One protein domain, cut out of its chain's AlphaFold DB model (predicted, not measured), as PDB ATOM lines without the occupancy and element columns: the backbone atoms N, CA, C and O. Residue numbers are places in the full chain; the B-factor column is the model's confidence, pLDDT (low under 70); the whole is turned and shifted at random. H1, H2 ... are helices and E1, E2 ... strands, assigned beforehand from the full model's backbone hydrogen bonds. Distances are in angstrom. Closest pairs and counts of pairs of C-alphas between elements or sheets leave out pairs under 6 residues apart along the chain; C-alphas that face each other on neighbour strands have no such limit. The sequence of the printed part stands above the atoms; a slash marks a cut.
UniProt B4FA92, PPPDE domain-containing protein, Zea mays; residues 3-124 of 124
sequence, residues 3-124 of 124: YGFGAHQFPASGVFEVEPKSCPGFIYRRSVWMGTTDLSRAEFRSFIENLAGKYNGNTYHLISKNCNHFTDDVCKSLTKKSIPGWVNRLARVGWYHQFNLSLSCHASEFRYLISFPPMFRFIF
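What this domain is: This is residues 3 to 124 of the 124 residues of the protein "PPPDE domain-containing protein" of Zea mays (UniProt B4FA92). Little regular structure: long loops wrap round a small core, the hairpin E1 and E2 with H1 beside E2 and H2 against E1. H3 lies off at one end, and the tail, residues 99 to 124, sweeps back past the body. The printed part has 122 residues, 42 in named elements, E1 E2 H1 H2 H3, mostly helix; it is compact, radius of gyration of the C-alphas 14.8 A, yet elongated, 46 by 30 by 26 A.

Where its parts are: E1 is residues 3 to 5, from C-alpha 3 at (-5.521, 19.021, 2.741), and E2 15 to 18. H1 is 41 to 52, 16.2 A; H2 67 to 79, 17.8 A; H3 89 to 98, 14.0 A, ending at (19.644, 8.072, -1.699).

How they stand to each other: E1 and E2 are antiparallel, with N 4 and O 16 3.0 A apart. The closest C-alphas of E1 and H2, Phe 5 and Cys 67, are 4.7 A apart; those of E2 and H1, Val 15 and Ala 52, 5.6 A. H1 and H2 are near each other; H3 touches no helix. Every O i to N i+4 pair is within hydrogen-bond range in H1 and H2, 5 of 6 in H3.

The domain as a whole: The printed part has no cut. The links E2 to H1 and H1 to H2 are long. Residues 99 to 104 stand free; residues 90 to 124 are under pLDDT 70.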
ATOM      1  N   TYR A   3      -6.498  18.330   3.586       91.75
ATOM      2  CA  TYR A   3      -5.521  19.021   2.741       91.75
ATOM      3  C   TYR A   3      -4.268  18.168   2.581       91.75
ATOM      4  O   TYR A   3      -3.722  17.676   3.571       91.75
ATOM      5  N   GLY A   4      -3.799  18.033   1.344       90.12
ATOM      6  CA  GLY A   4      -2.582  17.309   0.991       90.12
ATOM      7  C   GLY A   4      -1.673  18.138   0.090       90.12
ATOM      8  O   GLY A   4      -2.083  19.165  -0.440       90.12
ATOM      9  N   PHE A   5      -0.436  17.682  -0.092       91.50
ATOM     10  CA  PHE A   5       0.515  18.242  -1.055       91.50
ATOM     11  C   PHE A   5       0.946  17.136  -2.020       91.50
ATOM     12  O   PHE A   5       1.321  16.052  -1.572       91.50
ATOM     13  N   GLY A   6       0.870  17.399  -3.325       88.12
ATOM     14  CA  GLY A   6       1.168  16.452  -4.399       88.12
ATOM     15  C   GLY A   6       2.133  17.010  -5.449       88.12
ATOM     16  O   GLY A   6       2.407  18.210  -5.496       88.12
ATOM     17  N   ALA A   7       2.658  16.116  -6.286       87.62
ATOM     18  CA  ALA A   7       3.561  16.455  -7.381       87.62
ATOM     19  C   ALA A   7       2.791  16.790  -8.666       87.62
ATOM     20  O   ALA A   7       1.880  16.060  -9.047       87.62
ATOM     21  N   HIS A   8       3.215  17.841  -9.368       87.25
ATOM     22  CA  HIS A   8       2.794  18.148 -10.741       87.25
ATOM     23  C   HIS A   8       3.842  19.028 -11.434       87.25
ATOM     24  O   HIS A   8       4.651  19.669 -10.771       87.25
ATOM     25  N   GLN A   9       3.829  19.130 -12.764       86.12
ATOM     26  CA  GLN A   9       4.914  19.800 -13.505       86.12
ATOM     27  C   GLN A   9       4.880  21.342 -13.444       86.12
ATOM     28  O   GLN A   9       5.898  21.995 -13.659       86.12
ATOM     29  N   PHE A  10       3.726  21.940 -13.137       86.62
ATOM     30  CA  PHE A  10       3.534  23.393 -13.193       86.62
ATOM     31  C   PHE A  10       4.154  24.150 -11.997       86.62
ATOM     32  O   PHE A  10       4.142  23.628 -10.878       86.62
ATOM     33  N   PRO A  11       4.619  25.404 -12.179       91.62
ATOM     34  CA  PRO A  11       5.093  26.287 -11.105       91.62
ATOM     35  C   PRO A  11       3.923  26.923 -10.326       91.62
ATOM     36  O   PRO A  11       3.845  28.136 -10.157       91.62
ATOM     37  N   ALA A  12       2.990  26.087  -9.878       92.88
ATOM     38  CA  ALA A  12       1.795  26.448  -9.119       92.88
ATOM     39  C   ALA A  12       1.717  25.606  -7.836       92.88
ATOM     40  O   ALA A  12       2.439  24.618  -7.707       92.88
ATOM     41  N   SER A  13       0.837  25.974  -6.901       94.12
ATOM     42  CA  SER A  13       0.601  25.209  -5.670       94.12
ATOM     43  C   SER A  13       0.203  23.760  -5.968       94.12
ATOM     44  O   SER A  13      -0.850  23.521  -6.554       94.12
ATOM     45  N   GLY A  14       0.989  22.813  -5.452       91.38
ATOM     46  CA  GLY A  14       0.629  21.396  -5.395       91.38
ATOM     47  C   GLY A  14      -0.215  21.044  -4.169       91.38
ATOM     48  O   GLY A  14      -0.492  19.866  -3.945       91.38
ATOM     49  N   VAL A  15      -0.574  22.026  -3.330       93.31
ATOM     50  CA  VAL A  15      -1.526  21.826  -2.232       93.31
ATOM     51  C   VAL A  15      -2.927  21.682  -2.810       93.31
ATOM     52  O   VAL A  15      -3.379  22.524  -3.585       93.31
ATOM     53  N   PHE A  16      -3.608  20.615  -2.409       89.31
ATOM     54  CA  PHE A  16      -4.948  20.257  -2.853       89.31
ATOM     55  C   PHE A  16      -5.872  19.993  -1.661       89.31
ATOM     56  O   PHE A  16      -5.423  19.755  -0.538       89.31
ATOM     57  N   GLU A  17      -7.175  20.010  -1.929       89.25
ATOM     58  CA  GLU A  17      -8.231  19.698  -0.969       89.25
ATOM     59  C   GLU A  17      -9.033  18.485  -1.465       89.25
ATOM     60  O   GLU A  17      -9.376  18.408  -2.648       89.25
ATOM     61  N   VAL A  18      -9.324  17.550  -0.564       82.12
ATOM     62  CA  VAL A  18     -10.150  16.355  -0.805       82.12
ATOM     63  C   VAL A  18     -11.134  16.133   0.345       82.12
ATOM     64  O   VAL A  18     -11.006  16.702   1.438       82.12
ATOM     65  N   GLU A  19     -12.131  15.282   0.108       85.50
ATOM     66  CA  GLU A  19     -12.977  14.773   1.184       85.50
ATOM     67  C   GLU A  19     -12.145  13.846   2.095       85.50
ATOM     68  O   GLU A  19     -11.395  13.005   1.581       85.50
ATOM     69  N   PRO A  20     -12.222  13.979   3.438       86.44
ATOM     70  CA  PRO A  20     -11.389  13.200   4.336       86.44
ATOM     71  C   PRO A  20     -11.472  11.697   4.092       86.44
ATOM     72  O   PRO A  20     -12.544  11.148   3.825       86.44
ATOM     73  N   LYS A  21     -10.333  11.015   4.243       85.81
ATOM     74  CA  LYS A  21     -10.166   9.562   4.028       85.81
ATOM     75  C   LYS A  21     -10.351   9.099   2.579       85.81
ATOM     76  O   LYS A  21     -10.262   7.898   2.336       85.81
ATOM     77  N   SER A  22     -10.601  10.017   1.647       81.62
ATOM     78  CA  SER A  22     -11.044   9.715   0.281       81.62
ATOM     79  C   SER A  22     -10.068  10.230  -0.786       81.62
ATOM     80  O   SER A  22     -10.457  10.429  -1.934       81.62
ATOM     81  N   CYS A  23      -8.799  10.458  -0.421       77.06
ATOM     82  CA  CYS A  23      -7.762  10.890  -1.356       77.06
ATOM     83  C   CYS A  23      -7.551   9.836  -2.470       77.06
ATOM     84  O   CYS A  23      -7.146   8.708  -2.162       77.06
ATOM     85  N   PRO A  24      -7.774  10.169  -3.758       76.75
ATOM     86  CA  PRO A  24      -7.615   9.222  -4.859       76.75
ATOM     87  C   PRO A  24      -6.206   8.620  -4.914       76.75
ATOM     88  O   PRO A  24      -5.215   9.324  -4.727       76.75
ATOM     89  N   GLY A  25      -6.116   7.314  -5.175       75.62
ATOM     90  CA  GLY A  25      -4.844   6.580  -5.226       75.62
ATOM     91  C   GLY A  25      -4.271   6.156  -3.866       75.62
ATOM     92  O   GLY A  25      -3.254   5.466  -3.839       75.62
ATOM     93  N   PHE A  26      -4.918   6.499  -2.746       74.56
ATOM     94  CA  PHE A  26      -4.491   6.114  -1.398       74.56
ATOM     95  C   PHE A  26      -5.561   5.295  -0.669       74.56
ATOM     96  O   PHE A  26      -6.759   5.451  -0.892       74.56
ATOM     97  N   ILE A  27      -5.118   4.416   0.235       79.44
ATOM     98  CA  ILE A  27      -5.993   3.637   1.118       79.44
ATOM     99  C   ILE A  27      -5.867   4.209   2.528       79.44
ATOM    100  O   ILE A  27      -4.798   4.123   3.132       79.44
ATOM    101  N   TYR A  28      -6.963   4.752   3.061       81.44
ATOM    102  CA  TYR A  28      -7.062   5.156   4.463       81.44
ATOM    103  C   TYR A  28      -6.739   3.984   5.401       81.44
ATOM    104  O   TYR A  28      -7.314   2.901   5.268       81.44
ATOM    105  N   ARG A  29      -5.894   4.212   6.412       81.75
ATOM    106  CA  ARG A  29      -5.635   3.261   7.503       81.75
ATOM    107  C   ARG A  29      -6.093   3.801   8.852       81.75
ATOM    108  O   ARG A  29      -6.728   3.070   9.609       81.75
ATOM    109  N   ARG A  30      -5.780   5.056   9.191       82.31
ATOM    110  CA  ARG A  30      -6.145   5.666  10.481       82.31
ATOM    111  C   ARG A  30      -6.140   7.192  10.481       82.31
ATOM    112  O   ARG A  30      -5.383   7.825   9.762       82.31
ATOM    113  N   SER A  31      -6.895   7.780  11.408       84.38
ATOM    114  CA  SER A  31      -6.695   9.168  11.841       84.38
ATOM    115  C   SER A  31      -5.785   9.234  13.071       84.38
ATOM    116  O   SER A  31      -5.879   8.383  13.955       84.38
ATOM    117  N   VAL A  32      -4.975  10.286  13.180       84.81
ATOM    118  CA  VAL A  32      -4.273  10.671  14.415       84.81
ATOM    119  C   VAL A  32      -4.715  12.079  14.801       84.81
ATOM    120  O   VAL A  32      -4.731  12.986  13.969       84.81
ATOM    121  N   TRP A  33      -5.106  12.263  16.063       86.25
ATOM    122  CA  TRP A  33      -5.471  13.578  16.584       86.25
ATOM    123  C   TRP A  33      -4.214  14.368  16.964       86.25
ATOM    124  O   TRP A  33      -3.380  13.876  17.724       86.25
ATOM    125  N   MET A  34      -4.091  15.586  16.432       86.75
ATOM    126  CA  MET A  34      -2.905  16.438  16.604       86.75
ATOM    127  C   MET A  34      -3.134  17.631  17.546       86.75
ATOM    128  O   MET A  34      -2.170  18.179  18.082       86.75
ATOM    129  N   GLY A  35      -4.388  18.037  17.755       86.38
ATOM    130  CA  GLY A  35      -4.756  19.198  18.562       86.38
ATOM    131  C   GLY A  35      -6.055  19.853  18.093       86.38
ATOM    132  O   GLY A  35      -6.809  19.288  17.300       86.38
ATOM    133  N   THR A  36      -6.282  21.067  18.580       86.69
ATOM    134  CA  THR A  36      -7.337  21.998  18.160       86.69
ATOM    135  C   THR A  36      -6.703  23.322  17.731       86.69
ATOM    136  O   THR A  36      -5.506  23.535  17.921       86.69
ATOM    137  N   THR A  37      -7.495  24.201  17.125       87.62
ATOM    138  CA  THR A  37      -7.121  25.584  16.818       87.62
ATOM    139  C   THR A  37      -8.355  26.462  16.970       87.62
ATOM    140  O   THR A  37      -9.462  25.992  16.709       87.62
ATOM    141  N   ASP A  38      -8.154  27.711  17.382       89.00
ATOM    142  CA  ASP A  38      -9.230  28.684  17.593       89.00
ATOM    143  C   ASP A  38      -9.545  29.499  16.324       89.00
ATOM    144  O   ASP A  38     -10.451  30.328  16.326       89.00
ATOM    145  N   LEU A  39      -8.819  29.251  15.222       88.69
ATOM    146  CA  LEU A  39      -9.087  29.867  13.922       88.69
ATOM    147  C   LEU A  39     -10.475  29.478  13.403       88.69
ATOM    148  O   LEU A  39     -10.832  28.296  13.336       88.69
ATOM    149  N   SER A  40     -11.224  30.466  12.918       91.44
ATOM    150  CA  SER A  40     -12.425  30.226  12.125       91.44
ATOM    151  C   SER A  40     -12.092  29.507  10.811       91.44
ATOM    152  O   SER A  40     -10.948  29.453  10.356       91.44
ATOM    153  N   ARG A  41     -13.124  28.998  10.123       87.25
ATOM    154  CA  ARG A  41     -12.967  28.404   8.783       87.25
ATOM    155  C   ARG A  41     -12.263  29.345   7.804       87.25
ATOM    156  O   ARG A  41     -11.446  28.876   7.019       87.25
ATOM    157  N   ALA A  42     -12.638  30.625   7.801       90.94
ATOM    158  CA  ALA A  42     -12.120  31.593   6.840       90.94
ATOM    159  C   ALA A  42     -10.627  31.838   7.086       90.94
ATOM    160  O   ALA A  42      -9.823  31.682   6.171       90.94
ATOM    161  N   GLU A  43     -10.250  32.094   8.339       91.75
ATOM    162  CA  GLU A  43      -8.852  32.274   8.739       91.75
ATOM    163  C   GLU A  43      -8.021  31.015   8.485       91.75
ATOM    164  O   GLU A  43      -6.906  31.110   7.979       91.75
ATOM    165  N   PHE A  44      -8.561  29.825   8.768       90.81
ATOM    166  CA  PHE A  44      -7.869  28.575   8.472       90.81
ATOM    167  C   PHE A  44      -7.669  28.361   6.963       90.81
ATOM    168  O   PHE A  44      -6.585  27.957   6.540       90.81
ATOM    169  N   ARG A  45      -8.672  28.676   6.136       90.88
ATOM    170  CA  ARG A  45      -8.535  28.613   4.677       90.88
ATOM    171  C   ARG A  45      -7.448  29.576   4.194       90.88
ATOM    172  O   ARG A  45      -6.553  29.140   3.475       90.88
ATOM    173  N   SER A  46      -7.459  30.830   4.644       94.19
ATOM    174  CA  SER A  46      -6.413  31.800   4.298       94.19
ATOM    175  C   SER A  46      -5.036  31.402   4.837       94.19
ATOM    176  O   SER A  46      -4.025  31.648   4.184       94.19
ATOM    177  N   PHE A  47      -4.953  30.732   5.990       95.19
ATOM    178  CA  PHE A  47      -3.711  30.131   6.480       95.19
ATOM    179  C   PHE A  47      -3.183  29.046   5.522       95.19
ATOM    180  O   PHE A  47      -1.996  29.063   5.190       95.19
ATOM    181  N   ILE A  48      -4.044  28.147   5.029       94.69
ATOM    182  CA  ILE A  48      -3.657  27.126   4.041       94.69
ATOM    183  C   ILE A  48      -3.254  27.765   2.710       94.69
ATOM    184  O   ILE A  48      -2.224  27.386   2.164       94.69
ATOM    185  N   GLU A  49      -3.996  28.758   2.210       93.19
ATOM    186  CA  GLU A  49      -3.666  29.491   0.975       93.19
ATOM    187  C   GLU A  49      -2.288  30.179   1.076       93.19
ATOM    188  O   GLU A  49      -1.467  30.066   0.165       93.19
ATOM    189  N   ASN A  50      -1.977  30.805   2.216       96.00
ATOM    190  CA  ASN A  50      -0.659  31.393   2.477       96.00
ATOM    191  C   ASN A  50       0.458  30.339   2.582       96.00
ATOM    192  O   ASN A  50       1.567  30.554   2.088       96.00
ATOM    193  N   LEU A  51       0.195  29.191   3.216       94.38
ATOM    194  CA  LEU A  51       1.173  28.103   3.309       94.38
ATOM    195  C   LEU A  51       1.420  27.449   1.940       94.38
ATOM    196  O   LEU A  51       2.562  27.121   1.616       94.38
ATOM    197  N   ALA A  52       0.378  27.316   1.120       92.81
ATOM    198  CA  ALA A  52       0.419  26.731  -0.215       92.81
ATOM    199  C   ALA A  52       1.386  27.455  -1.164       92.81
ATOM    200  O   ALA A  52       2.045  26.800  -1.971       92.81
ATOM    201  N   GLY A  53       1.591  28.767  -0.992       93.94
ATOM    202  CA  GLY A  53       2.614  29.533  -1.720       93.94
ATOM    203  C   GLY A  53       4.059  29.044  -1.513       93.94
ATOM    204  O   GLY A  53       4.932  29.348  -2.321       93.94
ATOM    205  N   LYS A  54       4.336  28.246  -0.469       95.06
ATOM    206  CA  LYS A  54       5.640  27.585  -0.250       95.06
ATOM    207  C   LYS A  54       5.722  26.190  -0.879       95.06
ATOM    208  O   LYS A  54       6.807  25.605  -0.942       95.06
ATOM    209  N   TYR A  55       4.601  25.641  -1.335       94.25
ATOM    210  CA  TYR A  55       4.410  24.237  -1.698       94.25
ATOM    211  C   TYR A  55       3.966  24.092  -3.160       94.25
ATOM    212  O   TYR A  55       2.922  23.524  -3.472       94.25
ATOM    213  N   ASN A  56       4.799  24.586  -4.084       95.50
ATOM    214  CA  ASN A  56       4.579  24.377  -5.514       95.50
ATOM    215  C   ASN A  56       4.762  22.900  -5.900       95.50
ATOM    216  O   ASN A  56       5.738  22.271  -5.480       95.50
ATOM    217  N   GLY A  57       3.862  22.350  -6.718       87.38
ATOM    218  CA  GLY A  57       3.851  20.927  -7.082       87.38
ATOM    219  C   GLY A  57       5.103  20.483  -7.838       87.38
ATOM    220  O   GLY A  57       5.569  19.362  -7.641       87.38
ATOM    221  N   ASN A  58       5.729  21.384  -8.602       90.62
ATOM    222  CA  ASN A  58       7.004  21.122  -9.282       90.62
ATOM    223  C   ASN A  58       8.223  21.113  -8.341       90.62
ATOM    224  O   ASN A  58       9.332  20.820  -8.777       90.62
ATOM    225  N   THR A  59       8.030  21.418  -7.054       92.56
ATOM    226  CA  THR A  59       9.055  21.291  -6.005       92.56
ATOM    227  C   THR A  59       8.857  20.058  -5.122       92.56
ATOM    228  O   THR A  59       9.594  19.881  -4.153       92.56
ATOM    229  N   TYR A  60       7.867  19.209  -5.418       90.44
ATOM    230  CA  TYR A  60       7.631  17.980  -4.668       90.44
ATOM    231  C   TYR A  60       8.824  17.023  -4.812       90.44
ATOM    232  O   TYR A  60       9.229  16.671  -5.917       90.44
ATOM    233  N   HIS A  61       9.352  16.549  -3.686       84.00
ATOM    234  CA  HIS A  61      10.402  15.539  -3.638       84.00
ATOM    235  C   HIS A  61      10.062  14.477  -2.590       84.00
ATOM    236  O   HIS A  61       9.900  14.790  -1.408       84.00
ATOM    237  N   LEU A  62       9.996  13.211  -3.015       80.12
ATOM    238  CA  LEU A  62       9.532  12.068  -2.210       80.12
ATOM    239  C   LEU A  62      10.202  11.952  -0.834       80.12
ATOM    240  O   LEU A  62       9.565  11.493   0.114       80.12
ATOM    241  N   ILE A  63      11.461  12.378  -0.722       78.19
ATOM    242  CA  ILE A  63      12.257  12.246   0.501       78.19
ATOM    243  C   ILE A  63      12.342  13.548   1.314       78.19
ATOM    244  O   ILE A  63      12.226  13.490   2.534       78.19
ATOM    245  N   SER A  64      12.515  14.708   0.672       84.69
ATOM    246  CA  SER A  64      12.859  15.974   1.359       84.69
ATOM    247  C   SER A  64      11.789  17.068   1.296       84.69
ATOM    248  O   SER A  64      11.907  18.068   1.999       84.69
ATOM    249  N   LYS A  65      10.748  16.904   0.470       86.88
ATOM    250  CA  LYS A  65       9.616  17.834   0.380       86.88
ATOM    251  C   LYS A  65       8.382  17.100  -0.146       86.88
ATOM    252  O   LYS A  65       8.000  17.240  -1.302       86.88
ATOM    253  N   ASN A  66       7.804  16.258   0.704       85.44
ATOM    254  CA  ASN A  66       6.635  15.425   0.398       85.44
ATOM    255  C   ASN A  66       5.400  15.872   1.209       85.44
ATOM    256  O   ASN A  66       5.484  16.798   2.020       85.44
ATOM    257  N   CYS A  67       4.270  15.181   1.037       87.94
ATOM    258  CA  CYS A  67       3.030  15.431   1.781       87.94
ATOM    259  C   CYS A  67       3.211  15.492   3.311       87.94
ATOM    260  O   CYS A  67       2.635  16.363   3.954       87.94
ATOM    261  N   ASN A  68       4.064  14.649   3.901       89.56
ATOM    262  CA  ASN A  68       4.303  14.640   5.348       89.56
ATOM    263  C   ASN A  68       4.998  15.915   5.848       89.56
ATOM    264  O   ASN A  68       4.772  16.303   6.988       89.56
ATOM    265  N   HIS A  69       5.828  16.566   5.025       91.12
ATOM    266  CA  HIS A  69       6.482  17.828   5.398       91.12
ATOM    267  C   HIS A  69       5.455  18.966   5.450       91.12
ATOM    268  O   HIS A  69       5.418  19.716   6.420       91.12
ATOM    269  N   PHE A  70       4.546  19.012   4.469       94.00
ATOM    270  CA  PHE A  70       3.396  19.918   4.487       94.00
ATOM    271  C   PHE A  70       2.508  19.684   5.720       94.00
ATOM    272  O   PHE A  70       2.203  20.627   6.449       94.00
ATOM    273  N   THR A  71       2.154  18.428   6.020       92.50
ATOM    274  CA  THR A  71       1.369  18.081   7.217       92.50
ATOM    275  C   THR A  71       2.077  18.497   8.510       92.50
ATOM    276  O   THR A  71       1.425  18.974   9.440       92.50
ATOM    277  N   ASP A  72       3.401  18.350   8.582       93.81
ATOM    278  CA  ASP A  72       4.206  18.761   9.734       93.81
ATOM    279  C   ASP A  72       4.227  20.283   9.925       93.81
ATOM    280  O   ASP A  72       4.013  20.752  11.043       93.81
ATOM    281  N   ASP A  73       4.393  21.060   8.851       95.44
ATOM    282  CA  ASP A  73       4.316  22.526   8.891       95.44
ATOM    283  C   ASP A  73       2.930  23.016   9.335       95.44
ATOM    284  O   ASP A  73       2.834  23.936  10.154       95.44
ATOM    285  N   VAL A  74       1.849  22.380   8.863       93.94
ATOM    286  CA  VAL A  74       0.479  22.682   9.312       93.94
ATOM    287  C   VAL A  74       0.317  22.382  10.805       93.94
ATOM    288  O   VAL A  74      -0.144  23.242  11.559       93.94
ATOM    289  N   CYS A  75       0.738  21.197  11.262       92.44
ATOM    290  CA  CYS A  75       0.641  20.805  12.670       92.44
ATOM    291  C   CYS A  75       1.460  21.736  13.578       92.44
ATOM    292  O   CYS A  75       0.935  22.268  14.558       92.44
ATOM    293  N   LYS A  76       2.716  22.024  13.221       94.44
ATOM    294  CA  LYS A  76       3.584  22.952  13.960       94.44
ATOM    295  C   LYS A  76       2.998  24.357  14.027       94.44
ATOM    296  O   LYS A  76       3.059  24.986  15.081       94.44
ATOM    297  N   SER A  77       2.410  24.845  12.936       94.06
ATOM    298  CA  SER A  77       1.817  26.183  12.894       94.06
ATOM    299  C   SER A  77       0.610  26.297  13.826       94.06
ATOM    300  O   SER A  77       0.569  27.212  14.655       94.06
ATOM    301  N   LEU A  78      -0.327  25.347  13.731       89.88
ATOM    302  CA  LEU A  78      -1.619  25.389  14.422       89.88
ATOM    303  C   LEU A  78      -1.566  24.881  15.867       89.88
ATOM    304  O   LEU A  78      -2.118  25.521  16.754       89.88
ATOM    305  N   THR A  79      -0.909  23.744  16.118       88.69
ATOM    306  CA  THR A  79      -0.961  23.032  17.413       88.69
ATOM    307  C   THR A  79       0.354  23.076  18.191       88.69
ATOM    308  O   THR A  79       0.431  22.541  19.299       88.69
ATOM    309  N   LYS A  80       1.401  23.686  17.611       91.38
ATOM    310  CA  LYS A  80       2.789  23.712  18.116       91.38
ATOM    311  C   LYS A  80       3.410  22.319  18.304       91.38
ATOM    312  O   LYS A  80       4.409  22.176  19.004       91.38
ATOM    313  N   LYS A  81       2.853  21.288  17.654       89.12
ATOM    314  CA  LYS A  81       3.333  19.898  17.707       89.12
ATOM    315  C   LYS A  81       3.733  19.414  16.318       89.12
ATOM    316  O   LYS A  81       3.066  19.711  15.335       89.12
ATOM    317  N   SER A  82       4.809  18.637  16.259       92.19
ATOM    318  CA  SER A  82       5.246  17.942  15.043       92.19
ATOM    319  C   SER A  82       4.458  16.641  14.846       92.19
ATOM    320  O   SER A  82       3.963  16.067  15.822       92.19
ATOM    321  N   ILE A  83       4.340  16.158  13.608       88.19
ATOM    322  CA  ILE A  83       3.732  14.847  13.321       88.19
ATOM    323  C   ILE A  83       4.510  13.694  13.988       88.19
ATOM    324  O   ILE A  83       5.723  13.791  14.192       88.19
ATOM    325  N   PRO A  84       3.858  12.559  14.306       88.19
ATOM    326  CA  PRO A  84       4.545  11.427  14.919       88.19
ATOM    327  C   PRO A  84       5.702  10.900  14.055       88.19
ATOM    328  O   PRO A  84       5.523  10.567  12.886       88.19
ATOM    329  N   GLY A  85       6.890  10.737  14.644       84.56
ATOM    330  CA  GLY A  85       8.122  10.429  13.902       84.56
ATOM    331  C   GLY A  85       8.158   9.095  13.132       84.56
ATOM    332  O   GLY A  85       9.094   8.871  12.363       84.56
ATOM    333  N   TRP A  86       7.168   8.211  13.311       81.75
ATOM    334  CA  TRP A  86       6.993   7.004  12.492       81.75
ATOM    335  C   TRP A  86       6.380   7.294  11.112       81.75
ATOM    336  O   TRP A  86       6.612   6.515  10.194       81.75
ATOM    337  N   VAL A  87       5.654   8.408  10.950       79.00
ATOM    338  CA  VAL A  87       4.954   8.802   9.713       79.00
ATOM    339  C   VAL A  87       5.933   8.944   8.552       79.00
ATOM    340  O   VAL A  87       5.848   8.234   7.555       79.00
ATOM    341  N   ASN A  88       6.924   9.825   8.705       74.00
ATOM    342  CA  ASN A  88       7.887  10.127   7.647       74.00
ATOM    343  C   ASN A  88       9.126   9.207   7.700       74.00
ATOM    344  O   ASN A  88      10.177   9.532   7.147       74.00
ATOM    345  N   ARG A  89       9.040   8.056   8.393       70.06
ATOM    346  CA  ARG A  89      10.189   7.160   8.621       70.06
ATOM    347  C   ARG A  89      10.729   6.574   7.318       70.06
ATOM    348  O   ARG A  89      11.940   6.458   7.195       70.06
ATOM    349  N   LEU A  90       9.863   6.259   6.352       63.06
ATOM    350  CA  LEU A  90      10.278   5.711   5.054       63.06
ATOM    351  C   LEU A  90      11.026   6.739   4.200       63.06
ATOM    352  O   LEU A  90      12.071   6.402   3.661       63.06
ATOM    353  N   ALA A  91      10.577   7.997   4.156       59.59
ATOM    354  CA  ALA A  91      11.332   9.077   3.516       59.59
ATOM    355  C   ALA A  91      12.697   9.279   4.193       59.59
ATOM    356  O   ALA A  91      13.722   9.384   3.527       59.59
ATOM    357  N   ARG A  92      12.732   9.246   5.532       59.06
ATOM    358  CA  ARG A  92      13.970   9.398   6.307       59.06
ATOM    359  C   ARG A  92      14.946   8.232   6.112       59.06
ATOM    360  O   ARG A  92      16.144   8.465   6.083       59.06
ATOM    361  N   VAL A  93      14.456   7.001   5.946       59.66
ATOM    362  CA  VAL A  93      15.260   5.830   5.538       59.66
ATOM    363  C   VAL A  93      15.711   5.964   4.080       59.66
ATOM    364  O   VAL A  93      16.883   5.754   3.780       59.66
ATOM    365  N   GLY A  94      14.817   6.410   3.196       56.84
ATOM    366  CA  GLY A  94      15.107   6.728   1.800       56.84
ATOM    367  C   GLY A  94      16.232   7.748   1.642       56.84
ATOM    368  O   GLY A  94      17.062   7.566   0.768       56.84
ATOM    369  N   TRP A  95      16.347   8.748   2.522       56.03
ATOM    370  CA  TRP A  95      17.481   9.686   2.540       56.03
ATOM    371  C   TRP A  95      18.833   8.988   2.762       56.03
ATOM    372  O   TRP A  95      19.777   9.230   2.012       56.03
ATOM    373  N   TYR A  96      18.924   8.069   3.733       53.59
ATOM    374  CA  TYR A  96      20.146   7.279   3.958       53.59
ATOM    375  C   TYR A  96      20.478   6.364   2.759       53.59
ATOM    376  O   TYR A  96      21.651   6.129   2.468       53.59
ATOM    377  N   HIS A  97      19.466   5.888   2.024       49.12
ATOM    378  CA  HIS A  97      19.665   5.098   0.803       49.12
ATOM    379  C   HIS A  97      19.858   5.934  -0.473       49.12
ATOM    380  O   HIS A  97      20.504   5.448  -1.391       49.12
ATOM    381  N   GLN A  98      19.399   7.185  -0.551       43.78
ATOM    382  CA  GLN A  98      19.644   8.072  -1.699       43.78
ATOM    383  C   GLN A  98      21.090   8.592  -1.712       43.78
ATOM    384  O   GLN A  98      21.622   8.892  -2.775       43.78
ATOM    385  N   PHE A  99      21.774   8.562  -0.562       40.91
ATOM    386  CA  PHE A  99      23.241   8.610  -0.491       40.91
ATOM    387  C   PHE A  99      23.945   7.400  -1.146       40.91
ATOM    388  O   PHE A  99      25.164   7.419  -1.277       40.91
ATOM    389  N   ASN A 100      23.207   6.356  -1.547       39.00
ATOM    390  CA  ASN A 100      23.741   5.127  -2.146       39.00
ATOM    391  C   ASN A 100      23.116   4.760  -3.510       39.00
ATOM    392  O   ASN A 100      23.750   4.046  -4.280       39.00
ATOM    393  N   LEU A 101      21.895   5.211  -3.828       34.84
ATOM    394  CA  LEU A 101      21.174   4.848  -5.054       34.84
ATOM    395  C   LEU A 101      20.412   6.034  -5.663       34.84
ATOM    396  O   LEU A 101      19.261   6.319  -5.330       34.84
ATOM    397  N   SER A 102      21.050   6.672  -6.639       32.97
ATOM    398  CA  SER A 102      20.377   7.479  -7.657       32.97
ATOM    399  C   SER A 102      19.726   6.544  -8.681       32.97
ATOM    400  O   SER A 102      20.476   5.899  -9.404       32.97
ATOM    401  N   LEU A 103      18.385   6.479  -8.774       35.72
ATOM    402  CA  LEU A 103      17.631   6.285 -10.037       35.72
ATOM    403  C   LEU A 103      16.095   6.192  -9.853       35.72
ATOM    404  O   LEU A 103      15.579   5.373  -9.101       35.72
ATOM    405  N   SER A 104      15.391   7.013 -10.644       35.62
ATOM    406  CA  SER A 104      14.047   6.814 -11.226       35.62
ATOM    407  C   SER A 104      12.849   6.368 -10.362       35.62
ATOM    408  O   SER A 104      12.654   5.186 -10.092       35.62
ATOM    409  N   CYS A 105      11.902   7.290 -10.155       26.70
ATOM    410  CA  CYS A 105      10.463   6.986 -10.101       26.70
ATOM    411  C   CYS A 105       9.628   8.197 -10.577       26.70
ATOM    412  O   CYS A 105       9.995   9.344 -10.330       26.70
ATOM    413  N   HIS A 106       8.533   7.942 -11.298       30.62
ATOM    414  CA  HIS A 106       7.532   8.923 -11.745       30.62
ATOM    415  C   HIS A 106       6.139   8.361 -11.422       30.62
ATOM    416  O   HIS A 106       5.903   7.175 -11.639       30.62
ATOM    417  N   ALA A 107       5.222   9.194 -10.925       30.64
ATOM    418  CA  ALA A 107       3.820   8.838 -10.689       30.64
ATOM    419  C   ALA A 107       2.925  10.078 -10.863       30.64
ATOM    420  O   ALA A 107       3.347  11.183 -10.523       30.64
ATOM    421  N   SER A 108       1.721   9.898 -11.414       29.47
ATOM    422  CA  SER A 108       0.867  10.980 -11.931       29.47
ATOM    423  C   SER A 108      -0.513  11.078 -11.259       29.47
ATOM    424  O   SER A 108      -1.122  10.071 -10.913       29.47
ATOM    425  N   GLU A 109      -0.963  12.329 -11.127       37.53
ATOM    426  CA  GLU A 109      -2.167  12.904 -10.493       37.53
ATOM    427  C   GLU A 109      -3.532  12.200 -10.679       37.53
ATOM    428  O   GLU A 109      -3.793  11.612 -11.723       37.53
ATOM    429  N   PHE A 110      -4.470  12.450  -9.743       29.80
ATOM    430  CA  PHE A 110      -5.921  12.579 -10.012       29.80
ATOM    431  C   PHE A 110      -6.599  13.595  -9.051       29.80
ATOM    432  O   PHE A 110      -6.006  13.991  -8.049       29.80
ATOM    433  N   ARG A 111      -7.805  14.088  -9.393       32.56
ATOM    434  CA  ARG A 111      -8.339  15.428  -9.024       32.56
ATOM    435  C   ARG A 111      -9.747  15.449  -8.369       32.56
ATOM    436  O   ARG A 111     -10.607  14.739  -8.867       32.56
ATOM    437  N   TYR A 112      -9.970  16.404  -7.433       29.56
ATOM    438  CA  TYR A 112     -11.206  17.206  -7.135       29.56
ATOM    439  C   TYR A 112     -12.545  16.489  -6.747       29.56
ATOM    440  O   TYR A 112     -12.766  15.365  -7.164       29.56
ATOM    441  N   LEU A 113     -13.524  17.032  -5.979       31.47
ATOM    442  CA  LEU A 113     -13.841  18.374  -5.405       31.47
ATOM    443  C   LEU A 113     -14.934  18.258  -4.275       31.47
ATOM    444  O   LEU A 113     -15.717  17.317  -4.343       31.47
ATOM    445  N   ILE A 114     -15.079  19.268  -3.377       34.00
ATOM    446  CA  ILE A 114     -16.247  19.563  -2.461       34.00
ATOM    447  C   ILE A 114     -16.397  18.646  -1.201       34.00
ATOM    448  O   ILE A 114     -16.071  17.472  -1.297       34.00
ATOM    449  N   SER A 115     -16.963  19.004  -0.015       28.03
ATOM    450  CA  SER A 115     -16.988  20.216   0.876       28.03
ATOM    451  C   SER A 115     -17.842  19.962   2.162       28.03
ATOM    452  O   SER A 115     -18.932  19.431   2.022       28.03
ATOM    453  N   PHE A 116     -17.420  20.415   3.371       27.17
ATOM    454  CA  PHE A 116     -18.167  20.767   4.638       27.17
ATOM    455  C   PHE A 116     -17.148  20.828   5.853       27.17
ATOM    456  O   PHE A 116     -15.991  21.146   5.566       27.17
ATOM    457  N   PRO A 117     -17.438  20.749   7.191       24.61
ATOM    458  CA  PRO A 117     -16.768  21.581   8.220       24.61
ATOM    459  C   PRO A 117     -15.303  21.197   8.569       24.61
ATOM    460  O   PRO A 117     -14.873  20.088   8.248       24.61
ATOM    461  N   PRO A 118     -14.507  22.078   9.224       28.31
ATOM    462  CA  PRO A 118     -13.082  21.856   9.441       28.31
ATOM    463  C   PRO A 118     -12.855  21.195  10.807       28.31
ATOM    464  O   PRO A 118     -12.807  21.861  11.837       28.31
ATOM    465  N   MET A 119     -12.719  19.872  10.818       30.30
ATOM    466  CA  MET A 119     -12.284  19.125  11.998       30.30
ATOM    467  C   MET A 119     -10.940  18.467  11.684       30.30
ATOM    468  O   MET A 119     -10.859  17.624  10.792       30.30
ATOM    469  N   PHE A 120      -9.883  18.850  12.406       36.19
ATOM    470  CA  PHE A 120      -8.518  18.383  12.149       36.19
ATOM    471  C   PHE A 120      -8.329  16.910  12.522       36.19
ATOM    472  O   PHE A 120      -7.936  16.559  13.636       36.19
ATOM    473  N   ARG A 121      -8.572  16.033  11.549       33.41
ATOM    474  CA  ARG A 121      -8.114  14.644  11.546       33.41
ATOM    475  C   ARG A 121      -7.109  14.482  10.415       33.41
ATOM    476  O   ARG A 121      -7.513  14.419   9.260       33.41
ATOM    477  N   PHE A 122      -5.824  14.390  10.751       46.59
ATOM    478  CA  PHE A 122      -4.809  13.974   9.783       46.59
ATOM    479  C   PHE A 122      -4.767  12.456   9.685       46.59
ATOM    480  O   PHE A 122      -5.037  11.745  10.661       46.59
ATOM    481  N   ILE A 123      -4.512  11.984   8.472       37.66
ATOM    482  CA  ILE A 123      -4.887  10.657   8.006       37.66
ATOM    483  C   ILE A 123      -3.669   9.965   7.387       37.66
ATOM    484  O   ILE A 123      -2.899  10.586   6.657       37.66
ATOM    485  N   PHE A 124      -3.496   8.692   7.743       40.75
ATOM    486  CA  PHE A 124      -2.400   7.794   7.360       40.75
ATOM    487  C   PHE A 124      -2.945   6.424   6.949       40.75
ATOM    488  O   PHE A 124      -4.142   6.176   7.228       40.75
TER     489      PHE A 124